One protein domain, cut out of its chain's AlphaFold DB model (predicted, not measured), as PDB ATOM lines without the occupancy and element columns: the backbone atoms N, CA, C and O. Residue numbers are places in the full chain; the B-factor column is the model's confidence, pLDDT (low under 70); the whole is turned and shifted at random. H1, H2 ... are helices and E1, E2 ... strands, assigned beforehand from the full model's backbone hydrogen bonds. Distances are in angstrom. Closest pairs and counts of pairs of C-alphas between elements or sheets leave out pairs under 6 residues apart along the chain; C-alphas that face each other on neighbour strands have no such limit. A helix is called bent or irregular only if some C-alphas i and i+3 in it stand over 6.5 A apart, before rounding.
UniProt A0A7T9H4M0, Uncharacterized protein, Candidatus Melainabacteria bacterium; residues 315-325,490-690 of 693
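This is residues 315 to 325 and 490 to 690 of the 693 residues of an uncharacterized protein of Candidatus Melainabacteria bacterium (UniProt A0A7T9H4M0). With little regular structure, a curled mixed sheet, E3 E2 E1 E6 E5 E4, has bent helix H1 and H2 over one face, making two layers; residues 616 to 656 extend beyond one end. The printed part has 212 residues, 84 in two named helices and seven named strands, E1 H1 H2 E2 to E7, mixed class. The whole is compact, radius of gyration of the C-alphas 19.6 A, spanning 59 by 34 by 32 A.

E4, residues 608 to 615, E5, 657 to 666, and E6, 673 to 683, form a meander of antiparallel neighbours; N 610 and O 662, 2.8 A apart, are within hydrogen-bond range. The sheet curls round H1a, residues 519 to 529, an arm of H1, one helix by hydrogen bonds but bent, C-alphas 529 and 532 being 9.1 A apart.

E1, residues 315 to 319, begins at C-alpha (12.327, 12.330, 14.805). E6, 30.0 A long, ends at C-alpha (-11.465, 2.100, 6.618).

C-alphas 325 and 490 across the cut are 10.1 A apart; residues 616 to 655 are under 70 in pLDDT.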
ATOM      1  N   VAL A 315      13.432  13.254  15.074       94.00
ATOM      2  CA  VAL A 315      12.327  12.330  14.805       94.00
ATOM      3  C   VAL A 315      11.245  13.102  14.068       94.00
ATOM      4  O   VAL A 315      10.865  14.193  14.496       94.00
ATOM      5  N   ARG A 316      10.749  12.564  12.957       93.44
ATOM      6  CA  ARG A 316       9.708  13.214  12.158       93.44
ATOM      7  C   ARG A 316       8.345  12.584  12.448       93.44
ATOM      8  O   ARG A 316       8.210  11.378  12.617       93.44
ATOM      9  N   PHE A 317       7.329  13.430  12.514       94.31
ATOM     10  CA  PHE A 317       5.936  13.061  12.723       94.31
ATOM     11  C   PHE A 317       5.172  13.462  11.476       94.31
ATOM     12  O   PHE A 317       5.182  14.638  11.114       94.31
ATOM     13  N   VAL A 318       4.544  12.497  10.817       92.50
ATOM     14  CA  VAL A 318       3.808  12.698   9.569       92.50
ATOM     15  C   VAL A 318       2.354  12.365   9.825       92.50
ATOM     16  O   VAL A 318       2.051  11.287  10.333       92.50
ATOM     17  N   ASN A 319       1.463  13.282   9.470       91.12
ATOM     18  CA  ASN A 319       0.040  12.996   9.401       91.12
ATOM     19  C   ASN A 319      -0.344  12.919   7.931       91.12
ATOM     20  O   ASN A 319      -0.049  13.846   7.175       91.12
ATOM     21  N   GLU A 320      -0.933  11.795   7.529       91.25
ATOM     22  CA  GLU A 320      -1.258  11.550   6.128       91.25
ATOM     23  C   GLU A 320      -2.148  12.657   5.530       91.25
ATOM     24  O   GLU A 320      -2.761  13.446   6.261       91.25
ATOM     25  N   PRO A 321      -2.185  12.780   4.193       84.56
ATOM     26  CA  PRO A 321      -2.978  13.796   3.515       84.56
ATOM     27  C   PRO A 321      -4.478  13.712   3.811       84.56
ATOM     28  O   PRO A 321      -4.995  12.727   4.334       84.56
ATOM     29  N   ASP A 322      -5.189  14.759   3.406       80.00
ATOM     30  CA  ASP A 322      -6.647  14.747   3.297       80.00
ATOM     31  C   ASP A 322      -7.121  13.533   2.474       80.00
ATOM     32  O   ASP A 322      -6.549  13.226   1.425       80.00
ATOM     33  N   ALA A 323      -8.193  12.874   2.911       75.31
ATOM     34  CA  ALA A 323      -8.876  11.826   2.165       75.31
ATOM     35  C   ALA A 323      -9.211  12.255   0.726       75.31
ATOM     36  O   ALA A 323      -9.080  11.444  -0.184       75.31
ATOM     37  N   ASN A 324      -9.569  13.518   0.472       73.31
ATOM     38  CA  ASN A 324      -9.823  14.021  -0.887       73.31
ATOM     39  C   ASN A 324      -8.570  14.078  -1.777       73.31
ATOM     40  O   ASN A 324      -8.693  14.186  -2.994       73.31
ATOM     41  N   ALA A 325      -7.363  14.035  -1.203       76.88
ATOM     42  CA  ALA A 325      -6.131  13.960  -1.987       76.88
ATOM     43  C   ALA A 325      -5.899  12.554  -2.565       76.88
ATOM     44  O   ALA A 325      -5.162  12.404  -3.538       76.88
ATOM     45  N   SER A 490      -9.336   4.534  -1.417       83.06
ATOM     46  CA  SER A 490      -8.188   4.047  -2.192       83.06
ATOM     47  C   SER A 490      -6.898   3.986  -1.362       83.06
ATOM     48  O   SER A 490      -5.962   3.271  -1.726       83.06
ATOM     49  N   GLY A 491      -6.847   4.724  -0.248       87.25
ATOM     50  CA  GLY A 491      -5.696   4.840   0.639       87.25
ATOM     51  C   GLY A 491      -6.047   5.448   2.004       87.25
ATOM     52  O   GLY A 491      -7.194   5.840   2.238       87.25
ATOM     53  N   PRO A 492      -5.081   5.479   2.941       90.25
ATOM     54  CA  PRO A 492      -5.255   6.066   4.264       90.25
ATOM     55  C   PRO A 492      -5.167   7.599   4.244       90.25
ATOM     56  O   PRO A 492      -4.171   8.171   3.806       90.25
ATOM     57  N   SER A 493      -6.156   8.267   4.830       85.88
ATOM     58  CA  SER A 493      -6.088   9.696   5.132       85.88
ATOM     59  C   SER A 493      -5.276   9.958   6.400       85.88
ATOM     60  O   SER A 493      -4.958   9.040   7.156       85.88
ATOM     61  N   GLY A 494      -5.030  11.225   6.713       86.06
ATOM     62  CA  GLY A 494      -4.570  11.635   8.034       86.06
ATOM     63  C   GLY A 494      -5.619  11.453   9.131       86.06
ATOM     64  O   GLY A 494      -6.771  11.093   8.884       86.06
ATOM     65  N   MET A 495      -5.191  11.706  10.363       84.81
ATOM     66  CA  MET A 495      -5.982  11.643  11.585       84.81
ATOM     67  C   MET A 495      -6.388  13.038  12.068       84.81
ATOM     68  O   MET A 495      -5.690  14.033  11.843       84.81
ATOM     69  N   LYS A 496      -7.491  13.074  12.820       78.81
ATOM     70  CA  LYS A 496      -7.943  14.205  13.636       78.81
ATOM     71  C   LYS A 496      -8.223  13.722  15.056       78.81
ATOM     72  O   LYS A 496      -8.455  12.541  15.283       78.81
ATOM     73  N   LYS A 497      -8.226  14.645  16.014       76.31
ATOM     74  CA  LYS A 497      -8.565  14.379  17.411       76.31
ATOM     75  C   LYS A 497     -10.078  14.326  17.564       76.31
ATOM     76  O   LYS A 497     -10.768  15.310  17.294       76.31
ATOM     77  N   PHE A 498     -10.563  13.202  18.063       68.88
ATOM     78  CA  PHE A 498     -11.915  13.011  18.570       68.88
ATOM     79  C   PHE A 498     -11.883  11.874  19.602       68.88
ATOM     80  O   PHE A 498     -10.829  11.325  19.907       68.88
ATOM     81  N   SER A 499     -13.011  11.557  20.217       63.91
ATOM     82  CA  SER A 499     -13.127  10.439  21.143       63.91
ATOM     83  C   SER A 499     -14.081   9.421  20.529       63.91
ATOM     84  O   SER A 499     -15.260   9.741  20.377       63.91
ATOM     85  N   PRO A 500     -13.610   8.209  20.172       55.56
ATOM     86  CA  PRO A 500     -14.479   7.163  19.631       55.56
ATOM     87  C   PRO A 500     -15.634   6.790  20.578       55.56
ATOM     88  O   PRO A 500     -16.704   6.412  20.113       55.56
ATOM     89  N   SER A 501     -15.420   6.943  21.893       51.97
ATOM     90  CA  SER A 501     -16.376   6.677  22.980       51.97
ATOM     91  C   SER A 501     -16.948   7.939  23.643       51.97
ATOM     92  O   SER A 501     -17.664   7.840  24.640       51.97
ATOM     93  N   GLY A 502     -16.589   9.128  23.151       48.56
ATOM     94  CA  GLY A 502     -16.985  10.402  23.739       48.56
ATOM     95  C   GLY A 502     -18.373  10.832  23.287       48.56
ATOM     96  O   GLY A 502     -18.759  10.652  22.134       48.56
ATOM     97  N   CYS A 503     -19.109  11.436  24.210       45.88
ATOM     98  CA  CYS A 503     -20.489  11.854  24.005       45.88
ATOM     99  C   CYS A 503     -20.507  13.336  23.628       45.88
ATOM    100  O   CYS A 503     -20.071  14.186  24.407       45.88
ATOM    101  N   TYR A 504     -20.966  13.638  22.415       46.84
ATOM    102  CA  TYR A 504     -21.012  14.990  21.868       46.84
ATOM    103  C   TYR A 504     -22.468  15.477  21.859       46.84
ATOM    104  O   TYR A 504     -23.298  14.920  21.153       46.84
ATOM    105  N   ASN A 505     -22.792  16.480  22.681       38.69
ATOM    106  CA  ASN A 505     -24.159  16.996  22.812       38.69
ATOM    107  C   ASN A 505     -24.617  17.755  21.556       38.69
ATOM    108  O   ASN A 505     -23.948  18.699  21.140       38.69
ATOM    109  N   THR A 506     -25.828  17.473  21.081       41.66
ATOM    110  CA  THR A 506     -26.621  18.341  20.189       41.66
ATOM    111  C   THR A 506     -27.917  18.755  20.922       41.66
ATOM    112  O   THR A 506     -28.354  18.002  21.796       41.66
ATOM    113  N   PRO A 507     -28.527  19.952  20.709       35.00
ATOM    114  CA  PRO A 507     -28.247  21.005  19.722       35.00
ATOM    115  C   PRO A 507     -27.819  22.376  20.319       35.00
ATOM    116  O   PRO A 507     -27.896  23.397  19.642       35.00
ATOM    117  N   ALA A 508     -27.381  22.459  21.581       29.75
ATOM    118  CA  ALA A 508     -27.098  23.756  22.228       29.75
ATOM    119  C   ALA A 508     -25.678  24.327  22.005       29.75
ATOM    120  O   ALA A 508     -25.424  25.466  22.395       29.75
ATOM    121  N   TYR A 509     -24.749  23.579  21.396       31.45
ATOM    122  CA  TYR A 509     -23.367  24.024  21.172       31.45
ATOM    123  C   TYR A 509     -22.807  23.496  19.838       31.45
ATOM    124  O   TYR A 509     -23.161  22.385  19.444       31.45
ATOM    125  N   PRO A 510     -21.929  24.255  19.148       36.56
ATOM    126  CA  PRO A 510     -21.254  23.797  17.935       36.56
ATOM    127  C   PRO A 510     -20.371  22.585  18.258       36.56
ATOM    128  O   PRO A 510     -19.368  22.693  18.969       36.56
ATOM    129  N   VAL A 511     -20.773  21.413  17.769       37.66
ATOM    130  CA  VAL A 511     -20.001  20.176  17.877       37.66
ATOM    131  C   VAL A 511     -18.940  20.183  16.784       37.66
ATOM    132  O   VAL A 511     -19.249  20.135  15.600       37.66
ATOM    133  N   ASN A 512     -17.675  20.239  17.188       44.31
ATOM    134  CA  ASN A 512     -16.533  20.141  16.287       44.31
ATOM    135  C   ASN A 512     -16.034  18.684  16.263       44.31
ATOM    136  O   ASN A 512     -15.084  18.340  16.973       44.31
ATOM    137  N   PHE A 513     -16.687  17.811  15.482       50.44
ATOM    138  CA  PHE A 513     -16.149  16.478  15.180       50.44
ATOM    139  C   PHE A 513     -14.811  16.636  14.446       50.44
ATOM    140  O   PHE A 513     -14.727  17.372  13.467       50.44
ATOM    141  N   GLY A 514     -13.755  15.987  14.949       60.81
ATOM    142  CA  GLY A 514     -12.422  16.033  14.351       60.81
ATOM    143  C   GLY A 514     -11.780  17.429  14.371       60.81
ATOM    144  O   GLY A 514     -11.976  18.243  13.474       60.81
ATOM    145  N   GLN A 515     -10.919  17.697  15.353       68.69
ATOM    146  CA  GLN A 515     -10.038  18.878  15.347       68.69
ATOM    147  C   GLN A 515      -8.584  18.468  15.097       68.69
ATOM    148  O   GLN A 515      -8.212  17.346  15.447       68.69
ATOM    149  N   PRO A 516      -7.724  19.335  14.534       74.94
ATOM    150  CA  PRO A 516      -6.290  19.068  14.512       74.94
ATOM    151  C   PRO A 516      -5.768  18.814  15.933       74.94
ATOM    152  O   PRO A 516      -5.849  19.683  16.799       74.94
ATOM    153  N   GLY A 517      -5.260  17.609  16.179       81.69
ATOM    154  CA  GLY A 517      -4.625  17.221  17.435       81.69
ATOM    155  C   GLY A 517      -3.112  17.352  17.362       81.69
ATOM    156  O   GLY A 517      -2.529  17.506  16.290       81.69
ATOM    157  N   SER A 518      -2.456  17.294  18.513       91.88
ATOM    158  CA  SER A 518      -1.006  17.118  18.595       91.88
ATOM    159  C   SER A 518      -0.608  15.645  18.385       91.88
ATOM    160  O   SER A 518      -1.447  14.758  18.571       91.88
ATOM    161  N   PRO A 519       0.656  15.328  18.039       95.31
ATOM    162  CA  PRO A 519       1.130  13.941  18.017       95.31
ATOM    163  C   PRO A 519       0.864  13.182  19.323       95.31
ATOM    164  O   PRO A 519       0.575  11.989  19.289       95.31
ATOM    165  N   TYR A 520       0.934  13.876  20.466       94.75
ATOM    166  CA  TYR A 520       0.543  13.321  21.760       94.75
ATOM    167  C   TYR A 520      -0.942  12.938  21.779       94.75
ATOM    168  O   TYR A 520      -1.269  11.799  22.092       94.75
ATOM    169  N   ASP A 521      -1.837  13.842  21.366       90.44
ATOM    170  CA  ASP A 521      -3.279  13.564  21.324       90.44
ATOM    171  C   ASP A 521      -3.624  12.346  20.457       90.44
ATOM    172  O   ASP A 521      -4.462  11.535  20.846       90.44
ATOM    173  N   TYR A 522      -2.976  12.199  19.298       91.44
ATOM    174  CA  TYR A 522      -3.205  11.054  18.411       91.44
ATOM    175  C   TYR A 522      -2.725   9.738  19.029       91.44
ATOM    176  O   TYR A 522      -3.426   8.732  18.948       91.44
ATOM    177  N   LEU A 523      -1.562   9.741  19.688       93.00
ATOM    178  CA  LEU A 523      -1.059   8.564  20.396       93.00
ATOM    179  C   LEU A 523      -1.958   8.180  21.578       93.00
ATOM    180  O   LEU A 523      -2.257   7.002  21.745       93.00
ATOM    181  N   GLU A 524      -2.439   9.145  22.365       89.44
ATOM    182  CA  GLU A 524      -3.363   8.870  23.474       89.44
ATOM    183  C   GLU A 524      -4.730   8.360  22.979       89.44
ATOM    184  O   GLU A 524      -5.311   7.468  23.594       89.44
ATOM    185  N   MET A 525      -5.217   8.850  21.833       83.75
ATOM    186  CA  MET A 525      -6.442   8.344  21.199       83.75
ATOM    187  C   MET A 525      -6.302   6.887  20.731       83.75
ATOM    188  O   MET A 525      -7.267   6.126  20.760       83.75
ATOM    189  N   ILE A 526      -5.098   6.471  20.330       87.94
ATOM    190  CA  ILE A 526      -4.799   5.076  19.982       87.94
ATOM    191  C   ILE A 526      -4.592   4.221  21.246       87.94
ATOM    192  O   ILE A 526      -4.960   3.046  21.288       87.94
ATOM    193  N   ALA A 527      -4.053   4.807  22.318       84.44
ATOM    194  CA  ALA A 527      -3.740   4.105  23.561       84.44
ATOM    195  C   ALA A 527      -4.972   3.519  24.269       84.44
ATOM    196  O   ALA A 527      -4.816   2.584  25.058       84.44
ATOM    197  N   THR A 528      -6.184   4.008  23.984       70.31
ATOM    198  CA  THR A 528      -7.426   3.487  24.580       70.31
ATOM    199  C   THR A 528      -7.663   2.005  24.277       70.31
ATOM    200  O   THR A 528      -8.279   1.319  25.087       70.31
ATOM    201  N   SER A 529      -7.151   1.497  23.151       64.00
ATOM    202  CA  SER A 529      -7.204   0.077  22.769       64.00
ATOM    203  C   SER A 529      -5.845  -0.631  22.867       64.00
ATOM    204  O   SER A 529      -5.802  -1.852  23.005       64.00
ATOM    205  N   SER A 530      -4.732   0.111  22.785       71.44
ATOM    206  CA  SER A 530      -3.380  -0.445  22.601       71.44
ATOM    207  C   SER A 530      -2.299   0.239  23.463       71.44
ATOM    208  O   SER A 530      -1.174   0.491  23.023       71.44
ATOM    209  N   SER A 531      -2.615   0.520  24.733       76.81
ATOM    210  CA  SER A 531      -1.774   1.285  25.677       76.81
ATOM    211  C   SER A 531      -0.318   0.805  25.814       76.81
ATOM    212  O   SER A 531       0.599   1.624  25.942       76.81
ATOM    213  N   THR A 532      -0.069  -0.505  25.743       85.69
ATOM    214  CA  THR A 532       1.287  -1.084  25.773       85.69
ATOM    215  C   THR A 532       2.075  -0.770  24.501       85.69
ATOM    216  O   THR A 532       3.246  -0.404  24.582       85.69
ATOM    217  N   CYS A 533       1.427  -0.823  23.335       89.44
ATOM    218  CA  CYS A 533       2.040  -0.491  22.050       89.44
ATOM    219  C   CYS A 533       2.413   0.997  21.971       89.44
ATOM    220  O   CYS A 533       3.524   1.352  21.577       89.44
ATOM    221  N   VAL A 534       1.522   1.884  22.417       91.31
ATOM    222  CA  VAL A 534       1.802   3.329  22.447       91.31
ATOM    223  C   VAL A 534       2.937   3.658  23.424       91.31
ATOM    224  O   VAL A 534       3.816   4.464  23.112       91.31
ATOM    225  N   SER A 535       2.979   2.985  24.578       91.88
ATOM    226  CA  SER A 535       4.097   3.101  25.527       91.88
ATOM    227  C   SER A 535       5.431   2.698  24.891       91.88
ATOM    228  O   SER A 535       6.441   3.373  25.091       91.88
ATOM    229  N   ASP A 536       5.431   1.654  24.062       91.38
ATOM    230  CA  ASP A 536       6.601   1.244  23.292       91.38
ATOM    231  C   ASP A 536       7.042   2.301  22.272       91.38
ATOM    232  O   ASP A 536       8.243   2.547  22.154       91.38
ATOM    233  N   ILE A 537       6.113   2.952  21.560       94.69
ATOM    234  CA  ILE A 537       6.445   4.059  20.646       94.69
ATOM    235  C   ILE A 537       7.112   5.201  21.420       94.69
ATOM    236  O   ILE A 537       8.183   5.664  21.025       94.69
ATOM    237  N   TYR A 538       6.543   5.617  22.555       95.19
ATOM    238  CA  TYR A 538       7.138   6.659  23.394       95.19
ATOM    239  C   TYR A 538       8.555   6.301  23.865       95.19
ATOM    240  O   TYR A 538       9.453   7.141  23.802       95.19
ATOM    241  N   ASN A 539       8.771   5.054  24.293       93.19
ATOM    242  CA  ASN A 539      10.084   4.575  24.722       93.19
ATOM    243  C   ASN A 539      11.100   4.571  23.570       93.19
ATOM    244  O   ASN A 539      12.259   4.923  23.780       93.19
ATOM    245  N   GLN A 540      10.678   4.226  22.350       92.81
ATOM    246  CA  GLN A 540      11.553   4.262  21.175       92.81
ATOM    247  C   GLN A 540      11.919   5.691  20.768       92.81
ATOM    248  O   GLN A 540      13.090   5.962  20.494       92.81
ATOM    249  N   ILE A 541      10.953   6.618  20.786       95.00
ATOM    250  CA  ILE A 541      11.214   8.045  20.550       95.00
ATOM    251  C   ILE A 541      12.195   8.562  21.605       95.00
ATOM    252  O   ILE A 541      13.193   9.186  21.258       95.00
ATOM    253  N   HIS A 542      11.958   8.270  22.888       94.50
ATOM    254  CA  HIS A 542      12.847   8.699  23.969       94.50
ATOM    255  C   HIS A 542      14.256   8.129  23.814       94.50
ATOM    256  O   HIS A 542      15.205   8.906  23.864       94.50
ATOM    257  N   ARG A 543      14.398   6.829  23.521       92.00
ATOM    258  CA  ARG A 543      15.694   6.198  23.216       92.00
ATOM    259  C   ARG A 543      16.445   6.979  22.138       92.00
ATOM    260  O   ARG A 543      17.578   7.387  22.374       92.00
ATOM    261  N   ARG A 544      15.796   7.275  21.006       93.31
ATOM    262  CA  ARG A 544      16.402   8.077  19.929       93.31
ATOM    263  C   ARG A 544      16.761   9.491  20.379       93.31
ATOM    264  O   ARG A 544      17.838   9.976  20.056       93.31
ATOM    265  N   MET A 545      15.922  10.141  21.178       93.88
ATOM    266  CA  MET A 545      16.239  11.476  21.690       93.88
ATOM    267  C   MET A 545      17.418  11.478  22.674       93.88
ATOM    268  O   MET A 545      18.146  12.466  22.704       93.88
ATOM    269  N   THR A 546      17.685  10.381  23.400       93.06
ATOM    270  CA  THR A 546      18.916  10.264  24.211       93.06
ATOM    271  C   THR A 546      20.192  10.180  23.369       93.06
ATOM    272  O   THR A 546      21.260  10.548  23.851       93.06
ATOM    273  N   GLU A 547      20.094   9.749  22.105       93.25
ATOM    274  CA  GLU A 547      21.214   9.802  21.156       93.25
ATOM    275  C   GLU A 547      21.510  11.242  20.724       93.25
ATOM    276  O   GLU A 547      22.665  11.570  20.469       93.25
ATOM    277  N   VAL A 548      20.503  12.119  20.677       91.00
ATOM    278  CA  VAL A 548      20.683  13.552  20.387       91.00
ATOM    279  C   VAL A 548      21.286  14.270  21.585       91.00
ATOM    280  O   VAL A 548      22.303  14.953  21.464       91.00
ATOM    281  N   ASP A 549      20.656  14.091  22.743       88.94
ATOM    282  CA  ASP A 549      21.091  14.648  24.013       88.94
ATOM    283  C   ASP A 549      20.771  13.662  25.153       88.94
ATOM    284  O   ASP A 549      19.597  13.464  25.493       88.94
ATOM    285  N   PRO A 550      21.800  13.074  25.793       86.94
ATOM    286  CA  PRO A 550      21.628  12.087  26.858       86.94
ATOM    287  C   PRO A 550      20.929  12.597  28.130       86.94
ATOM    288  O   PRO A 550      20.692  11.799  29.038       86.94
ATOM    289  N   SER A 551      20.650  13.901  28.244       88.44
ATOM    290  CA  SER A 551      19.914  14.502  29.367       88.44
ATOM    291  C   SER A 551      18.394  14.557  29.159       88.44
ATOM    292  O   SER A 551      17.663  14.820  30.116       88.44
ATOM    293  N   ILE A 552      17.904  14.289  27.943       91.62
ATOM    294  CA  ILE A 552      16.471  14.333  27.634       91.62
ATOM    295  C   ILE A 552      15.728  13.218  28.374       91.62
ATOM    296  O   ILE A 552      16.074  12.036  28.311       91.62
ATOM    297  N   THR A 553      14.638  13.596  29.036       93.50
ATOM    298  CA  THR A 553      13.743  12.685  29.755       93.50
ATOM    299  C   THR A 553      12.489  12.360  28.945       93.50
ATOM    300  O   THR A 553      12.021  13.154  28.126       93.50
ATOM    301  N   LEU A 554      11.871  11.212  29.235       93.75
ATOM    302  CA  LEU A 554      10.605  10.812  28.619       93.75
ATOM    303  C   LEU A 554       9.476  11.835  28.858       93.75
ATOM    304  O   LEU A 554       8.645  12.064  27.980       93.75
ATOM    305  N   ALA A 555       9.455  12.476  30.029       95.06
ATOM    306  CA  ALA A 555       8.467  13.503  30.353       95.06
ATOM    307  C   ALA A 555       8.594  14.729  29.435       95.06
ATOM    308  O   ALA A 555       7.586  15.238  28.947       95.06
ATOM    309  N   GLN A 556       9.826  15.161  29.143       95.56
ATOM    310  CA  GLN A 556      10.081  16.253  28.202       95.56
ATOM    311  C   GLN A 556       9.660  15.883  26.775       95.56
ATOM    312  O   GLN A 556       9.091  16.721  26.081       95.56
ATOM    313  N   VAL A 557       9.877  14.629  26.357       96.38
ATOM    314  CA  VAL A 557       9.391  14.128  25.060       96.38
ATOM    315  C   VAL A 557       7.873  14.252  24.977       96.38
ATOM    316  O   VAL A 557       7.374  14.900  24.064       96.38
ATOM    317  N   LYS A 558       7.128  13.709  25.949       96.00
ATOM    318  CA  LYS A 558       5.656  13.792  25.952       96.00
ATOM    319  C   LYS A 558       5.152  15.238  25.956       96.00
ATOM    320  O   LYS A 558       4.254  15.566  25.189       96.00
ATOM    321  N   ALA A 559       5.766  16.109  26.759       96.19
ATOM    322  CA  ALA A 559       5.410  17.525  26.808       96.19
ATOM    323  C   ALA A 559       5.634  18.240  25.462       96.19
ATOM    324  O   ALA A 559       4.779  19.008  25.031       96.19
ATOM    325  N   ALA A 560       6.743  17.958  24.769       95.75
ATOM    326  CA  ALA A 560       6.995  18.505  23.436       95.75
ATOM    327  C   ALA A 560       6.033  17.942  22.382       95.75
ATOM    328  O   ALA A 560       5.573  18.675  21.514       95.75
ATOM    329  N   LEU A 561       5.663  16.662  22.471       96.56
ATOM    330  CA  LEU A 561       4.665  16.074  21.573       96.56
ATOM    331  C   LEU A 561       3.267  16.674  21.742       96.56
ATOM    332  O   LEU A 561       2.488  16.622  20.799       96.56
ATOM    333  N   ALA A 562       2.958  17.241  22.908       94.62
ATOM    334  CA  ALA A 562       1.701  17.932  23.178       94.62
ATOM    335  C   ALA A 562       1.721  19.419  22.773       94.62
ATOM    336  O   ALA A 562       0.675  20.063  22.748       94.62
ATOM    337  N   SER A 563       2.893  19.994  22.473       93.00
ATOM    338  CA  SER A 563       3.040  21.449  22.349       93.00
ATOM    339  C   SER A 563       2.544  22.027  21.025       93.00
ATOM    340  O   SER A 563       2.391  23.243  20.919       93.00
ATOM    341  N   GLN A 564       2.345  21.197  19.996       89.00
ATOM    342  CA  GLN A 564       1.968  21.660  18.663       89.00
ATOM    343  C   GLN A 564       0.997  20.708  17.966       89.00
ATOM    344  O   GLN A 564       1.194  19.495  17.958       89.00
ATOM    345  N   SER A 565      -0.032  21.278  17.333       86.75
ATOM    346  CA  SER A 565      -0.977  20.545  16.492       86.75
ATOM    347  C   SER A 565      -0.323  20.079  15.189       86.75
ATOM    348  O   SER A 565       0.360  20.861  14.525       86.75
ATOM    349  N   LEU A 566      -0.603  18.844  14.787       86.62
ATOM    350  CA  LEU A 566      -0.184  18.240  13.530       86.62
ATOM    351  C   LEU A 566      -1.406  18.085  12.611       86.62
ATOM    352  O   LEU A 566      -2.204  17.155  12.763       86.62
ATOM    353  N   GLN A 567      -1.565  19.005  11.657       84.38
ATOM    354  CA  GLN A 567      -2.658  18.956  10.677       84.38
ATOM    355  C   GLN A 567      -2.422  17.853   9.637       84.38
ATOM    356  O   GLN A 567      -1.296  17.392   9.456       84.38
ATOM    357  N   MET A 568      -3.479  17.428   8.945       79.62
ATOM    358  CA  MET A 568      -3.359  16.449   7.861       79.62
ATOM    359  C   MET A 568      -2.493  16.986   6.719       79.62
ATOM    360  O   MET A 568      -2.500  18.181   6.421       79.62
ATOM    361  N   GLY A 569      -1.710  16.101   6.110       81.81
ATOM    362  CA  GLY A 569      -0.734  16.429   5.073       81.81
ATOM    363  C   GLY A 569       0.491  17.207   5.565       81.81
ATOM    364  O   GLY A 569       1.348  17.556   4.754       81.81
ATOM    365  N   GLN A 570       0.600  17.496   6.866       85.00
ATOM    366  CA  GLN A 570       1.754  18.187   7.436       85.00
ATOM    367  C   GLN A 570       2.750  17.222   8.074       85.00
ATOM    368  O   GLN A 570       2.476  16.053   8.356       85.00
ATOM    369  N   SER A 571       3.950  17.746   8.314       89.44
ATOM    370  CA  SER A 571       4.983  17.069   9.085       89.44
ATOM    371  C   SER A 571       5.575  18.002  10.133       89.44
ATOM    372  O   SER A 571       5.889  19.161   9.848       89.44
ATOM    373  N   LEU A 572       5.765  17.472  11.336       91.69
ATOM    374  CA  LEU A 572       6.505  18.118  12.416       91.69
ATOM    375  C   LEU A 572       7.812  17.360  12.665       91.69
ATOM    376  O   LEU A 572       7.932  16.172  12.361       91.69
ATOM    377  N   VAL A 573       8.796  18.042  13.235       92.44
ATOM    378  CA  VAL A 573      10.080  17.461  13.633       92.44
ATOM    379  C   VAL A 573      10.341  17.727  15.105       92.44
ATOM    380  O   VAL A 573      10.193  18.850  15.583       92.44
ATOM    381  N   LEU A 574      10.728  16.677  15.820       93.75
ATOM    382  CA  LEU A 574      11.167  16.723  17.205       93.75
ATOM    383  C   LEU A 574      12.693  16.694  17.230       93.75
ATOM    384  O   LEU A 574      13.303  15.764  16.702       93.75
ATOM    385  N   TYR A 575      13.303  17.707  17.831       90.81
ATOM    386  CA  TYR A 575      14.756  17.859  17.889       90.81
ATOM    387  C   TYR A 575      15.183  18.625  19.143       90.81
ATOM    388  O   TYR A 575      14.354  19.171  19.874       90.81
ATOM    389  N   SER A 576      16.493  18.686  19.381       87.81
ATOM    390  CA  SER A 576      17.072  19.485  20.459       87.81
ATOM    391  C   SER A 576      17.597  20.832  19.930       87.81
ATOM    392  O   SER A 576      18.511  20.851  19.096       87.81
ATOM    393  N   PRO A 577      17.043  21.982  20.368       80.31
ATOM    394  CA  PRO A 577      17.596  23.292  20.021       80.31
ATOM    395  C   PRO A 577      18.877  23.620  20.809       80.31
ATOM    396  O   PRO A 577      19.665  24.457  20.364       80.31
ATOM    397  N   GLY A 578      19.100  22.952  21.942       76.62
ATOM    398  CA  GLY A 578      20.256  23.121  22.816       76.62
ATOM    399  C   GLY A 578      20.233  22.131  23.989       76.62
ATOM    400  O   GLY A 578      19.229  21.445  24.184       76.62
ATOM    401  N   PRO A 579      21.315  22.067  24.786       80.81
ATOM    402  CA  PRO A 579      21.456  21.074  25.849       80.81
ATOM    403  C   PRO A 579      20.279  21.069  26.837       80.81
ATOM    404  O   PRO A 579      19.886  22.121  27.344       80.81
ATOM    405  N   GLY A 580      19.717  19.893  27.110       84.56
ATOM    406  CA  GLY A 580      18.575  19.669  27.999       84.56
ATOM    407  C   GLY A 580      17.232  20.159  27.459       84.56
ATOM    408  O   GLY A 580      16.231  20.099  28.178       84.56
ATOM    409  N   GLN A 581      17.185  20.652  26.219       87.06
ATOM    410  CA  GLN A 581      15.979  21.181  25.592       87.06
ATOM    411  C   GLN A 581      15.509  20.271  24.462       87.06
ATOM    412  O   GLN A 581      16.306  19.695  23.719       87.06
ATOM    413  N   ILE A 582      14.193  20.200  24.301       91.19
ATOM    414  CA  ILE A 582      13.532  19.500  23.208       91.19
ATOM    415  C   ILE A 582      12.386  20.366  22.695       91.19
ATOM    416  O   ILE A 582      11.706  21.031  23.477       91.19
ATOM    417  N   MET A 583      12.202  20.391  21.381       90.31
ATOM    418  CA  MET A 583      11.176  21.190  20.731       90.31
ATOM    419  C   MET A 583      10.568  20.418  19.567       90.31
ATOM    420  O   MET A 583      11.279  19.743  18.822       90.31
ATOM    421  N   LEU A 584       9.250  20.543  19.424       92.44
ATOM    422  CA  LEU A 584       8.503  20.120  18.250       92.44
ATOM    423  C   LEU A 584       8.237  21.366  17.396       92.44
ATOM    424  O   LEU A 584       7.742  22.362  17.922       92.44
ATOM    425  N   SER A 585       8.607  21.344  16.115       89.38
ATOM    426  CA  SER A 585       8.322  22.453  15.192       89.38
ATOM    427  C   SER A 585       7.885  21.959  13.815       89.38
ATOM    428  O   SER A 585       8.204  20.826  13.445       89.38
ATOM    429  N   PRO A 586       7.216  22.797  12.999       84.69
ATOM    430  CA  PRO A 586       7.010  22.501  11.592       84.69
ATOM    431  C   PRO A 586       8.345  22.387  10.881       84.69
ATOM    432  O   PRO A 586       9.321  23.051  11.244       84.69
ATOM    433  N   MET A 587       8.363  21.574   9.836       70.94
ATOM    434  CA  MET A 587       9.484  21.534   8.918       70.94
ATOM    435  C   MET A 587       9.448  22.790   8.039       70.94
ATOM    436  O   MET A 587       8.589  22.910   7.169       70.94
ATOM    437  N   SER A 588      10.345  23.752   8.272       56.56
ATOM    438  CA  SER A 588      10.416  24.974   7.456       56.56
ATOM    439  C   SER A 588      11.588  24.936   6.462       56.56
ATOM    440  O   SER A 588      12.684  24.515   6.850       56.56
ATOM    441  N   PRO A 589      11.427  25.447   5.224       42.00
ATOM    442  CA  PRO A 589      12.532  25.621   4.278       42.00
ATOM    443  C   PRO A 589      13.688  26.432   4.891       42.00
ATOM    444  O   PRO A 589      13.458  27.475   5.498       42.00
ATOM    445  N   GLY A 590      14.929  25.957   4.743       47.75
ATOM    446  CA  GLY A 590      16.130  26.599   5.306       47.75
ATOM    447  C   GLY A 590      16.598  26.042   6.658       47.75
ATOM    448  O   GLY A 590      17.658  26.431   7.143       47.75
ATOM    449  N   GLN A 591      15.857  25.103   7.252       59.47
ATOM    450  CA  GLN A 591      16.361  24.278   8.351       59.47
ATOM    451  C   GLN A 591      17.141  23.067   7.809       59.47
ATOM    452  O   GLN A 591      16.966  22.664   6.664       59.47
ATOM    453  N   TYR A 592      18.003  22.469   8.635       66.75
ATOM    454  CA  TYR A 592      18.830  21.311   8.258       66.75
ATOM    455  C   TYR A 592      18.047  19.990   8.133       66.75
ATOM    456  O   TYR A 592      18.627  18.947   7.838       66.75
ATOM    457  N   PHE A 593      16.738  20.019   8.374       71.75
ATOM    458  CA  PHE A 593      15.858  18.867   8.233       71.75
ATOM    459  C   PHE A 593      15.511  18.654   6.762       71.75
ATOM    460  O   PHE A 593      15.146  19.597   6.061       71.75
ATOM    461  N   ASN A 594      15.560  17.407   6.298       70.81
ATOM    462  CA  ASN A 594      15.133  17.063   4.949       70.81
ATOM    463  C   ASN A 594      13.878  16.182   5.008       70.81
ATOM    464  O   ASN A 594      13.920  15.027   5.436       70.81
ATOM    465  N   GLY A 595      12.754  16.754   4.567       67.00
ATOM    466  CA  GLY A 595      11.445  16.096   4.533       67.00
ATOM    467  C   GLY A 595      11.337  14.938   3.560       67.00
ATOM    468  O   GLY A 595      10.435  14.121   3.705       67.00
ATOM    469  N   SER A 596      12.283  14.819   2.634       73.56
ATOM    470  CA  SER A 596      12.347  13.742   1.652       73.56
ATOM    471  C   SER A 596      13.353  12.656   2.029       73.56
ATOM    472  O   SER A 596      13.567  11.745   1.236       73.56
ATOM    473  N   THR A 597      13.995  12.731   3.204       80.38
ATOM    474  CA  THR A 597      14.893  11.661   3.663       80.38
ATOM    475  C   THR A 597      14.081  10.377   3.866       80.38
ATOM    476  O   THR A 597      13.168  10.373   4.705       80.38
ATOM    477  N   PRO A 598      14.364   9.306   3.096       82.94
ATOM    478  CA  PRO A 598      13.702   8.026   3.282       82.94
ATOM    479  C   PRO A 598      14.134   7.388   4.598       82.94
ATOM    480  O   PRO A 598      15.260   7.570   5.062       82.94
ATOM    481  N   ASN A 599      13.228   6.610   5.174       84.81
ATOM    482  CA  ASN A 599      13.513   5.835   6.364       84.81
ATOM    483  C   ASN A 599      14.127   4.490   5.967       84.81
ATOM    484  O   ASN A 599      13.545   3.743   5.182       84.81
ATOM    485  N   ASP A 600      15.304   4.180   6.494       89.19
ATOM    486  CA  ASP A 600      16.038   2.970   6.137       89.19
ATOM    487  C   ASP A 600      15.686   1.744   6.992       89.19
ATOM    488  O   ASP A 600      16.142   0.644   6.687       89.19
ATOM    489  N   GLY A 601      14.807   1.882   7.991       84.88
ATOM    490  CA  GLY A 601      14.280   0.765   8.782       84.88
ATOM    491  C   GLY A 601      12.926   0.210   8.323       84.88
ATOM    492  O   GLY A 601      12.368  -0.637   9.024       84.88
ATOM    493  N   GLN A 602      12.391   0.650   7.175       81.44
ATOM    494  CA  GLN A 602      11.028   0.335   6.697       81.44
ATOM    495  C   GLN A 602      10.696  -1.159   6.559       81.44
ATOM    496  O   GLN A 602       9.536  -1.533   6.682       81.44
ATOM    497  N   SER A 603      11.683  -2.019   6.315       79.56
ATOM    498  CA  SER A 603      11.490  -3.468   6.164       79.56
ATOM    499  C   SER A 603      11.893  -4.278   7.403       79.56
ATOM    500  O   SER A 603      11.993  -5.502   7.335       79.56
ATOM    501  N   SER A 604      12.142  -3.617   8.540       78.38
ATOM    502  CA  SER A 604      12.578  -4.284   9.772       78.38
ATOM    503  C   SER A 604      11.403  -4.802  10.613       78.38
ATOM    504  O   SER A 604      10.332  -4.201  10.665       78.38
ATOM    505  N   ILE A 605      11.634  -5.864  11.394       78.81
ATOM    506  CA  ILE A 605      10.680  -6.360  12.412       78.81
ATOM    507  C   ILE A 605      10.429  -5.357  13.556       78.81
ATOM    508  O   ILE A 605       9.617  -5.605  14.444       78.81
ATOM    509  N   LYS A 606      11.184  -4.254  13.588       83.19
ATOM    510  CA  LYS A 606      11.112  -3.204  14.609       83.19
ATOM    511  C   LYS A 606      10.125  -2.099  14.236       83.19
ATOM    512  O   LYS A 606       9.911  -1.204  15.055       83.19
ATOM    513  N   VAL A 607       9.539  -2.153  13.036       84.12
ATOM    514  CA  VAL A 607       8.392  -1.318  12.677       84.12
ATOM    515  C   VAL A 607       7.228  -1.711  13.580       84.12
ATOM    516  O   VAL A 607       6.787  -2.858  13.571       84.12
ATOM    517  N   LYS A 608       6.760  -0.766  14.397       85.50
ATOM    518  CA  LYS A 608       5.692  -0.998  15.378       85.50
ATOM    519  C   LYS A 608       4.441  -0.224  14.965       85.50
ATOM    520  O   LYS A 608       4.401   0.987  15.192       85.50
ATOM    521  N   PRO A 609       3.449  -0.882  14.341       89.19
ATOM    522  CA  PRO A 609       2.124  -0.310  14.176       89.19
ATOM    523  C   PRO A 609       1.328  -0.479  15.475       89.19
ATOM    524  O   PRO A 609       1.258  -1.574  16.029       89.19
ATOM    525  N   CYS A 610       0.727   0.603  15.944       91.69
ATOM    526  CA  CYS A 610      -0.316   0.591  16.958       91.69
ATOM    527  C   CYS A 610      -1.600   1.049  16.296       91.69
ATOM    528  O   CYS A 610      -1.578   2.032  15.553       91.69
ATOM    529  N   ASP A 611      -2.698   0.365  16.576       90.62
ATOM    530  CA  ASP A 611      -3.987   0.730  16.027       90.62
ATOM    531  C   ASP A 611      -5.097   0.740  17.076       90.62
ATOM    532  O   ASP A 611      -5.037   0.101  18.134       90.62
ATOM    533  N   ASN A 612      -6.105   1.545  16.776       86.75
ATOM    534  CA  ASN A 612      -7.379   1.564  17.452       86.75
ATOM    535  C   ASN A 612      -8.468   1.408  16.400       86.75
ATOM    536  O   ASN A 612      -8.725   2.317  15.609       86.75
ATOM    537  N   SER A 613      -9.060   0.219  16.379       83.44
ATOM    538  CA  SER A 613     -10.148  -0.129  15.478       83.44
ATOM    539  C   SER A 613     -11.487   0.049  16.181       83.44
ATOM    540  O   SER A 613     -11.697  -0.495  17.264       83.44
ATOM    541  N   TYR A 614     -12.421   0.740  15.537       74.25
ATOM    542  CA  TYR A 614     -13.773   0.963  16.048       74.25
ATOM    543  C   TYR A 614     -14.800   0.860  14.921       74.25
ATOM    544  O   TYR A 614     -14.505   1.083  13.743       74.25
ATOM    545  N   SER A 615     -16.024   0.478  15.280       71.25
ATOM    546  CA  SER A 615     -17.123   0.388  14.321       71.25
ATOM    547  C   SER A 615     -17.534   1.783  13.854       71.25
ATOM    548  O   SER A 615     -17.766   2.677  14.667       71.25
ATOM    549  N   ILE A 616     -17.682   1.974  12.540       64.56
ATOM    550  CA  ILE A 616     -18.210   3.236  11.995       64.56
ATOM    551  C   ILE A 616     -19.680   3.430  12.406       64.56
ATOM    552  O   ILE A 616     -20.127   4.566  12.587       64.56
ATOM    553  N   GLN A 617     -20.416   2.333  12.608       55.00
ATOM    554  CA  GLN A 617     -21.810   2.354  13.052       55.00
ATOM    555  C   GLN A 617     -21.938   2.736  14.533       55.00
ATOM    556  O   GLN A 617     -22.893   3.415  14.881       55.00
ATOM    557  N   GLU A 618     -20.969   2.362  15.379       49.16
ATOM    558  CA  GLU A 618     -20.992   2.625  16.831       49.16
ATOM    559  C   GLU A 618     -20.263   3.920  17.234       49.16
ATOM    560  O   GLU A 618     -20.316   4.324  18.394       49.16
ATOM    561  N   THR A 619     -19.586   4.609  16.302       48.50
ATOM    562  CA  THR A 619     -19.064   5.959  16.586       48.50
ATOM    563  C   THR A 619     -20.223   6.904  16.904       48.50
ATOM    564  O   THR A 619     -21.080   7.136  16.055       48.50
ATOM    565  N   MET A 620     -20.232   7.459  18.123       46.03
ATOM    566  CA  MET A 620     -21.370   8.104  18.813       46.03
ATOM    567  C   MET A 620     -22.028   9.320  18.150       46.03
ATOM    568  O   MET A 620     -23.008   9.853  18.660       46.03
ATOM    569  N   VAL A 621     -21.562   9.706  16.972       43.19
ATOM    570  CA  VAL A 621     -22.362  10.505  16.043       43.19
ATOM    571  C   VAL A 621     -23.610   9.722  15.557       43.19
ATOM    572  O   VAL A 621     -24.557  10.293  15.029       43.19
ATOM    573  N   ASN A 622     -23.640   8.404  15.792       42.28
ATOM    574  CA  ASN A 622     -24.692   7.458  15.433       42.28
ATOM    575  C   ASN A 622     -25.166   6.643  16.664       42.28
ATOM    576  O   ASN A 622     -24.993   5.428  16.694       42.28
ATOM    577  N   SER A 623     -25.715   7.268  17.713       35.03
ATOM    578  CA  SER A 623     -26.184   6.516  18.899       35.03
ATOM    579  C   SER A 623     -27.337   5.533  18.605       35.03
ATOM    580  O   SER A 623     -28.071   5.670  17.627       35.03
ATOM    581  N   THR A 624     -27.484   4.515  19.459       32.41
ATOM    582  CA  THR A 624     -28.489   3.439  19.397       32.41
ATOM    583  C   THR A 624     -29.812   3.820  20.084       32.41
ATOM    584  O   THR A 624     -29.806   4.555  21.069       32.41
ATOM    585  N   ALA A 625     -30.958   3.319  19.596       34.88
ATOM    586  CA  ALA A 625     -32.251   3.556  20.256       34.88
ATOM    587  C   ALA A 625     -32.414   2.679  21.493       34.88
ATOM    588  O   ALA A 625     -31.994   1.532  21.500       34.88
ATOM    589  N   GLY A 626     -33.125   3.151  22.511       37.81
ATOM    590  CA  GLY A 626     -33.722   2.262  23.514       37.81
ATOM    591  C   GLY A 626     -32.773   1.567  24.500       37.81
ATOM    592  O   GLY A 626     -33.263   1.011  25.482       37.81
ATOM    593  N   GLU A 627     -31.451   1.659  24.348       35.91
ATOM    594  CA  GLU A 627     -30.538   1.463  25.475       35.91
ATOM    595  C   GLU A 627     -30.558   2.739  26.309       35.91
ATOM    596  O   GLU A 627     -29.773   3.668  26.117       35.91
ATOM    597  N   GLY A 628     -31.550   2.817  27.199       33.81
ATOM    598  CA  GLY A 628     -31.638   3.877  28.187       33.81
ATOM    599  C   GLY A 628     -30.298   3.999  28.888       33.81
ATOM    600  O   GLY A 628     -29.924   3.083  29.604       33.81
ATOM    601  N   ALA A 629     -29.606   5.111  28.647       35.16
ATOM    602  CA  ALA A 629     -28.261   5.359  29.128       35.16
ATOM    603  C   ALA A 629     -27.308   4.175  28.864       35.16
ATOM    604  O   ALA A 629     -27.238   3.215  29.631       35.16
ATOM    605  N   SER A 630     -26.380   4.345  27.918       35.44
ATOM    606  CA  SER A 630     -25.031   3.898  28.272       35.44
ATOM    607  C   SER A 630     -24.765   4.425  29.696       35.44
ATOM    608  O   SER A 630     -24.960   5.629  29.911       35.44
ATOM    609  N   PRO A 631     -24.400   3.588  30.690       41.06
ATOM    610  CA  PRO A 631     -24.269   4.022  32.084       41.06
ATOM    611  C   PRO A 631     -23.326   5.220  32.261       41.06
ATOM    612  O   PRO A 631     -23.341   5.883  33.294       41.06
ATOM    613  N   THR A 632     -22.498   5.495  31.253       39.69
ATOM    614  CA  THR A 632     -21.545   6.599  31.206       39.69
ATOM    615  C   THR A 632     -22.066   7.865  30.520       39.69
ATOM    616  O   THR A 632     -21.523   8.933  30.785       39.69
ATOM    617  N   CYS A 633     -23.116   7.801  29.692       40.88
ATOM    618  CA  CYS A 633     -23.624   8.946  28.929       40.88
ATOM    619  C   CYS A 633     -25.152   9.005  28.913       40.88
ATOM    620  O   CYS A 633     -25.804   8.734  27.908       40.88
ATOM    621  N   GLY A 634     -25.734   9.396  30.047       37.53
ATOM    622  CA  GLY A 634     -27.178   9.584  30.224       37.53
ATOM    623  C   GLY A 634     -27.769  10.818  29.524       37.53
ATOM    624  O   GLY A 634     -28.561  11.521  30.143       37.53
ATOM    625  N   VAL A 635     -27.361  11.128  28.287       36.22
ATOM    626  CA  VAL A 635     -27.781  12.354  27.566       36.22
ATOM    627  C   VAL A 635     -27.938  12.162  26.045       36.22
ATOM    628  O   VAL A 635     -27.632  13.053  25.262       36.22
ATOM    629  N   GLY A 636     -28.428  11.000  25.609       36.25
ATOM    630  CA  GLY A 636     -29.000  10.845  24.262       36.25
ATOM    631  C   GLY A 636     -30.491  11.202  24.262       36.25
ATOM    632  O   GLY A 636     -31.173  10.940  25.254       36.25
ATOM    633  N   ASP A 637     -31.002  11.802  23.182       33.62
ATOM    634  CA  ASP A 637     -32.448  12.001  23.008       33.62
ATOM    635  C   ASP A 637     -33.151  10.631  23.033       33.62
ATOM    636  O   ASP A 637     -32.746   9.694  22.343       33.62
ATOM    637  N   ALA A 638     -34.211  10.502  23.835       34.28
ATOM    638  CA  ALA A 638     -34.960   9.258  24.019       34.28
ATOM    639  C   ALA A 638     -35.639   8.755  22.725       34.28
ATOM    640  O   ALA A 638     -36.153   7.637  22.700       34.28
ATOM    641  N   ASN A 639     -35.630   9.568  21.662       35.69
ATOM    642  CA  ASN A 639     -36.207   9.277  20.349       35.69
ATOM    643  C   ASN A 639     -35.165   9.036  19.241       35.69
ATOM    644  O   ASN A 639     -35.528   8.985  18.067       35.69
ATOM    645  N   TYR A 640     -33.880   8.901  19.580       35.75
ATOM    646  CA  TYR A 640     -32.856   8.560  18.594       35.75
ATOM    647  C   TYR A 640     -33.057   7.115  18.111       35.75
ATOM    648  O   TYR A 640     -33.134   6.203  18.931       35.75
ATOM    649  N   HIS A 641     -33.175   6.886  16.800       34.94
ATOM    650  CA  HIS A 641     -33.323   5.541  16.230       34.94
ATOM    651  C   HIS A 641     -31.954   4.849  16.037       34.94
ATOM    652  O   HIS A 641     -30.949   5.512  15.795       34.94
ATOM    653  N   TYR A 642     -31.916   3.510  16.158       32.06
ATOM    654  CA  TYR A 642     -30.713   2.659  16.112       32.06
ATOM    655  C   TYR A 642     -29.906   2.897  14.836       32.06
ATOM    656  O   TYR A 642     -30.282   2.336  13.808       32.06
ATOM    657  N   ALA A 643     -28.810   3.663  14.925       37.12
ATOM    658  CA  ALA A 643     -27.946   4.038  13.801       37.12
ATOM    659  C   ALA A 643     -28.720   4.745  12.659       37.12
ATOM    660  O   ALA A 643     -29.898   4.515  12.452       37.12
ATOM    661  N   PRO A 644     -28.127   5.564  11.788       42.78
ATOM    662  CA  PRO A 644     -28.854   5.981  10.583       42.78
ATOM    663  C   PRO A 644     -29.087   4.801   9.607       42.78
ATOM    664  O   PRO A 644     -29.691   4.981   8.550       42.78
ATOM    665  N   PHE A 645     -28.576   3.601   9.934       47.22
ATOM    666  CA  PHE A 645     -28.346   2.505   9.006       47.22
ATOM    667  C   PHE A 645     -28.482   1.126   9.679       47.22
ATOM    668  O   PHE A 645     -27.622   0.717  10.454       47.22
ATOM    669  N   THR A 646     -29.528   0.367   9.351       42.69
ATOM    670  CA  THR A 646     -29.852  -0.905  10.035       42.69
ATOM    671  C   THR A 646     -29.344  -2.167   9.328       42.69
ATOM    672  O   THR A 646     -29.696  -3.274   9.729       42.69
ATOM    673  N   GLN A 647     -28.605  -2.047   8.220       45.84
ATOM    674  CA  GLN A 647     -28.084  -3.212   7.497       45.84
ATOM    675  C   GLN A 647     -26.920  -2.816   6.582       45.84
ATOM    676  O   GLN A 647     -27.130  -2.289   5.489       45.84
ATOM    677  N   ASN A 648     -25.696  -3.112   7.018       47.81
ATOM    678  CA  ASN A 648     -24.671  -3.557   6.080       47.81
ATOM    679  C   ASN A 648     -24.939  -5.060   5.856       47.81
ATOM    680  O   ASN A 648     -25.059  -5.780   6.842       47.81
ATOM    681  N   PRO A 649     -25.087  -5.591   4.633       44.75
ATOM    682  CA  PRO A 649     -25.210  -7.041   4.440       44.75
ATOM    683  C   PRO A 649     -24.021  -7.844   5.012       44.75
ATOM    684  O   PRO A 649     -24.173  -9.040   5.247       44.75
ATOM    685  N   ASP A 650     -22.891  -7.189   5.308       48.97
ATOM    686  CA  ASP A 650     -21.715  -7.784   5.954       48.97
ATOM    687  C   ASP A 650     -21.683  -7.676   7.497       48.97
ATOM    688  O   ASP A 650     -20.674  -8.036   8.102       48.97
ATOM    689  N   ASP A 651     -22.758  -7.222   8.162       53.25
ATOM    690  CA  ASP A 651     -22.798  -6.922   9.615       53.25
ATOM    691  C   ASP A 651     -22.326  -8.076  10.526       53.25
ATOM    692  O   ASP A 651     -21.836  -7.863  11.632       53.25
ATOM    693  N   THR A 652     -22.427  -9.320  10.051       53.44
ATOM    694  CA  THR A 652     -22.023 -10.524  10.793       53.44
ATOM    695  C   THR A 652     -20.738 -11.183  10.282       53.44
ATOM    696  O   THR A 652     -20.224 -12.080  10.950       53.44
ATOM    697  N   VAL A 653     -20.193 -10.755   9.133       52.75
ATOM    698  CA  VAL A 653     -19.039 -11.404   8.471       52.75
ATOM    699  C   VAL A 653     -17.855 -10.448   8.287       52.75
ATOM    700  O   VAL A 653     -16.726 -10.847   8.560       52.75
ATOM    701  N   ASN A 654     -18.090  -9.191   7.896       59.44
ATOM    702  CA  ASN A 654     -17.086  -8.128   7.771       59.44
ATOM    703  C   ASN A 654     -17.699  -6.778   8.199       59.44
ATOM    704  O   ASN A 654     -18.127  -5.984   7.359       59.44
ATOM    705  N   PRO A 655     -17.778  -6.495   9.512       64.88
ATOM    706  CA  PRO A 655     -18.292  -5.217   9.989       64.88
ATOM    707  C   PRO A 655     -17.406  -4.067   9.502       64.88
ATOM    708  O   PRO A 655     -16.172  -4.157   9.528       64.88
ATOM    709  N   LEU A 656     -18.042  -2.969   9.091       70.38
ATOM    710  CA  LEU A 656     -17.351  -1.778   8.611       70.38
ATOM    711  C   LEU A 656     -16.633  -1.092   9.781       70.38
ATOM    712  O   LEU A 656     -17.262  -0.548  10.694       70.38
ATOM    713  N   LYS A 657     -15.305  -1.110   9.745       77.06
ATOM    714  CA  LYS A 657     -14.435  -0.610  10.807       77.06
ATOM    715  C   LYS A 657     -13.539   0.485  10.274       77.06
ATOM    716  O   LYS A 657     -12.901   0.326   9.233       77.06
ATOM    717  N   ALA A 658     -13.455   1.559  11.040       79.69
ATOM    718  CA  ALA A 658     -12.379   2.508  10.887       79.69
ATOM    719  C   ALA A 658     -11.241   2.148  11.840       79.69
ATOM    720  O   ALA A 658     -11.453   1.551  12.897       79.69
ATOM    721  N   MET A 659     -10.032   2.488  11.426       86.56
ATOM    722  CA  MET A 659      -8.812   2.201  12.150       86.56
ATOM    723  C   MET A 659      -7.941   3.446  12.152       86.56
ATOM    724  O   MET A 659      -7.483   3.897  11.098       86.56
ATOM    725  N   ASP A 660      -7.701   3.957  13.352       89.19
ATOM    726  CA  ASP A 660      -6.674   4.950  13.625       89.19
ATOM    727  C   ASP A 660      -5.367   4.237  13.920       89.19
ATOM    728  O   ASP A 660      -5.330   3.334  14.753       89.19
ATOM    729  N   LYS A 661      -4.292   4.628  13.244       92.31
ATOM    730  CA  LYS A 661      -3.026   3.909  13.286       92.31
ATOM    731  C   LYS A 661      -1.851   4.861  13.442       92.31
ATOM    732  O   LYS A 661      -1.728   5.846  12.722       92.31
ATOM    733  N   ALA A 662      -0.947   4.512  14.348       95.56
ATOM    734  CA  ALA A 662       0.360   5.131  14.505       95.56
ATOM    735  C   ALA A 662       1.437   4.092  14.201       95.56
ATOM    736  O   ALA A 662       1.503   3.054  14.853       95.56
ATOM    737  N   THR A 663       2.304   4.363  13.229       94.50
ATOM    738  CA  THR A 663       3.402   3.457  12.873       94.50
ATOM    739  C   THR A 663       4.740   4.099  13.201       94.50
ATOM    740  O   THR A 663       5.129   5.076  12.564       94.50
ATOM    741  N   TRP A 664       5.464   3.529  14.167       95.12
ATOM    742  CA  TRP A 664       6.866   3.865  14.407       95.12
ATOM    743  C   TRP A 664       7.758   3.118  13.420       95.12
ATOM    744  O   TRP A 664       7.774   1.885  13.399       95.12
ATOM    745  N   THR A 665       8.539   3.868  12.648       94.81
ATOM    746  CA  THR A 665       9.580   3.339  11.765       94.81
ATOM    747  C   THR A 665      10.935   3.882  12.227       94.81
ATOM    748  O   THR A 665      11.189   5.080  12.091       94.81
ATOM    749  N   PRO A 666      11.818   3.059  12.806       93.06
ATOM    750  CA  PRO A 666      13.128   3.521  13.264       93.06
ATOM    751  C   PRO A 666      14.077   3.754  12.082       93.06
ATOM    752  O   PRO A 666      14.038   2.991  11.129       93.06
ATOM    753  N   ALA A 667      14.966   4.746  12.172       93.19
ATOM    754  CA  ALA A 667      16.002   5.005  11.166       93.19
ATOM    755  C   ALA A 667      17.412   4.902  11.775       93.19
ATOM    756  O   ALA A 667      17.569   4.890  13.004       93.19
ATOM    757  N   SER A 668      18.433   4.771  10.921       92.94
ATOM    758  CA  SER A 668      19.829   4.578  11.337       92.94
ATOM    759  C   SER A 668      20.482   5.844  11.906       92.94
ATOM    760  O   SER A 668      21.426   5.750  12.684       92.94
ATOM    761  N   GLY A 669      19.981   7.034  11.565       90.69
ATOM    762  CA  GLY A 669      20.644   8.314  11.836       90.69
ATOM    763  C   GLY A 669      21.368   8.907  10.626       90.69
ATOM    764  O   GLY A 669      21.938   9.994  10.735       90.69
ATOM    765  N   TRP A 670      21.326   8.245   9.464       89.19
ATOM    766  CA  TRP A 670      21.745   8.840   8.194       89.19
ATOM    767  C   TRP A 670      20.988  10.145   7.920       89.19
ATOM    768  O   TRP A 670      19.769  10.215   8.102       89.19
ATOM    769  N   ARG A 671      21.712  11.205   7.534       84.88
ATOM    770  CA  ARG A 671      21.179  12.576   7.422       84.88
ATOM    771  C   ARG A 671      20.445  13.065   8.673       84.88
ATOM    772  O   ARG A 671      19.512  13.861   8.571       84.88
ATOM    773  N   ASN A 672      20.855  12.588   9.848       87.62
ATOM    774  CA  ASN A 672      20.279  12.928  11.147       87.62
ATOM    775  C   ASN A 672      18.815  12.485  11.369       87.62
ATOM    776  O   ASN A 672      18.228  12.852  12.386       87.62
ATOM    777  N   LEU A 673      18.219  11.666  10.495       91.25
ATOM    778  CA  LEU A 673      16.891  11.092  10.745       91.25
ATOM    779  C   LEU A 673      17.010   9.875  11.673       91.25
ATOM    780  O   LEU A 673      17.624   8.876  11.306       91.25
ATOM    781  N   LEU A 674      16.394   9.935  12.855       93.44
ATOM    782  CA  LEU A 674      16.446   8.860  13.861       93.44
ATOM    783  C   LEU A 674      15.203   7.955  13.861       93.44
ATOM    784  O   LEU A 674      15.232   6.835  14.384       93.44
ATOM    785  N   GLY A 675      14.116   8.423  13.252       93.81
ATOM    786  CA  GLY A 675      12.900   7.653  13.036       93.81
ATOM    787  C   GLY A 675      11.718   8.521  12.624       93.81
ATOM    788  O   GLY A 675      11.781   9.751  12.672       93.81
ATOM    789  N   ASP A 676      10.639   7.846  12.250       94.00
ATOM    790  CA  ASP A 676       9.376   8.437  11.834       94.00
ATOM    791  C   ASP A 676       8.216   7.861  12.641       94.00
ATOM    792  O   ASP A 676       8.156   6.654  12.880       94.00
ATOM    793  N   VAL A 677       7.260   8.714  12.997       95.62
ATOM    794  CA  VAL A 677       5.925   8.300  13.433       95.62
ATOM    795  C   VAL A 677       4.927   8.753  12.383       95.62
ATOM    796  O   VAL A 677       4.801   9.948  12.111       95.62
ATOM    797  N   LYS A 678       4.222   7.793  11.796       95.19
ATOM    798  CA  LYS A 678       3.196   8.033  10.785       95.19
ATOM    799  C   LYS A 678       1.807   7.854  11.390       95.19
ATOM    800  O   LYS A 678       1.565   6.803  11.975       95.19
ATOM    801  N   PHE A 679       0.932   8.841  11.226       95.12
ATOM    802  CA  PHE A 679      -0.466   8.811  11.659       95.12
ATOM    803  C   PHE A 679      -1.395   8.645  10.460       95.12
ATOM    804  O   PHE A 679      -1.294   9.392   9.485       95.12
ATOM    805  N   GLU A 680      -2.286   7.663  10.543       94.38
ATOM    806  CA  GLU A 680      -3.163   7.237   9.455       94.38
ATOM    807  C   GLU A 680      -4.569   6.942   9.994       94.38
ATOM    808  O   GLU A 680      -4.714   6.296  11.030       94.38
ATOM    809  N   ASN A 681      -5.599   7.360   9.264       89.00
ATOM    810  CA  ASN A 681      -6.969   6.892   9.429       89.00
ATOM    811  C   ASN A 681      -7.366   6.093   8.183       89.00
ATOM    812  O   ASN A 681      -7.240   6.542   7.042       89.00
ATOM    813  N   SER A 682      -7.842   4.874   8.395       89.38
ATOM    814  CA  SER A 682      -8.222   3.958   7.322       89.38
ATOM    815  C   SER A 682      -9.585   3.350   7.591       89.38
ATOM    816  O   SER A 682     -10.041   3.305   8.732       89.38
ATOM    817  N   VAL A 683     -10.233   2.879   6.529       79.94
ATOM    818  CA  VAL A 683     -11.465   2.100   6.618       79.94
ATOM    819  C   VAL A 683     -11.264   0.800   5.854       79.94
ATOM    820  O   VAL A 683     -10.648   0.787   4.790       79.94
ATOM    821  N   ASN A 684     -11.736  -0.304   6.426       76.75
ATOM    822  CA  ASN A 684     -11.453  -1.653   5.941       76.75
ATOM    823  C   ASN A 684     -12.112  -2.003   4.591       76.75
ATOM    824  O   ASN A 684     -11.573  -2.844   3.875       76.75
ATOM    825  N   HIS A 685     -13.243  -1.390   4.233       72.62
ATOM    826  CA  HIS A 685     -13.900  -1.536   2.924       72.62
ATOM    827  C   HIS A 685     -14.978  -0.455   2.705       72.62
ATOM    828  O   HIS A 685     -15.253   0.350   3.585       72.62
ATOM    829  N   GLY A 686     -15.576  -0.407   1.515       70.62
ATOM    830  CA  GLY A 686     -16.809   0.322   1.218       70.62
ATOM    831  C   GLY A 686     -18.039  -0.474   1.646       70.62
ATOM    832  O   GLY A 686     -17.930  -1.519   2.283       70.62
ATOM    833  N   GLY A 687     -19.234  -0.020   1.293       68.75
ATOM    834  CA  GLY A 687     -20.444  -0.737   1.694       68.75
ATOM    835  C   GLY A 687     -21.688  -0.284   0.957       68.75
ATOM    836  O   GLY A 687     -21.760   0.843   0.466       68.75
ATOM    837  N   SER A 688     -22.671  -1.179   0.895       64.38
ATOM    838  CA  SER A 688     -24.002  -0.884   0.374       64.38
ATOM    839  C   SER A 688     -24.956  -0.624   1.527       64.38
ATOM    840  O   SER A 688     -25.172  -1.477   2.384       64.38
ATOM    841  N   TRP A 689     -25.551   0.558   1.516       61.56
ATOM    842  CA  TRP A 689     -26.455   1.057   2.535       61.56
ATOM    843  C   TRP A 689     -27.846   1.144   1.927       61.56
ATOM    844  O   TRP A 689     -28.113   2.011   1.101       61.56
ATOM    845  N   CYS A 690     -28.747   0.250   2.315       49.72
ATOM    846  CA  CYS A 690     -30.058   0.103   1.666       49.72
ATOM    847  C   CYS A 690     -31.249   0.591   2.491       49.72
ATOM    848  O   CYS A 690     -32.376   0.563   2.018       49.72
TER     849      CYS A 690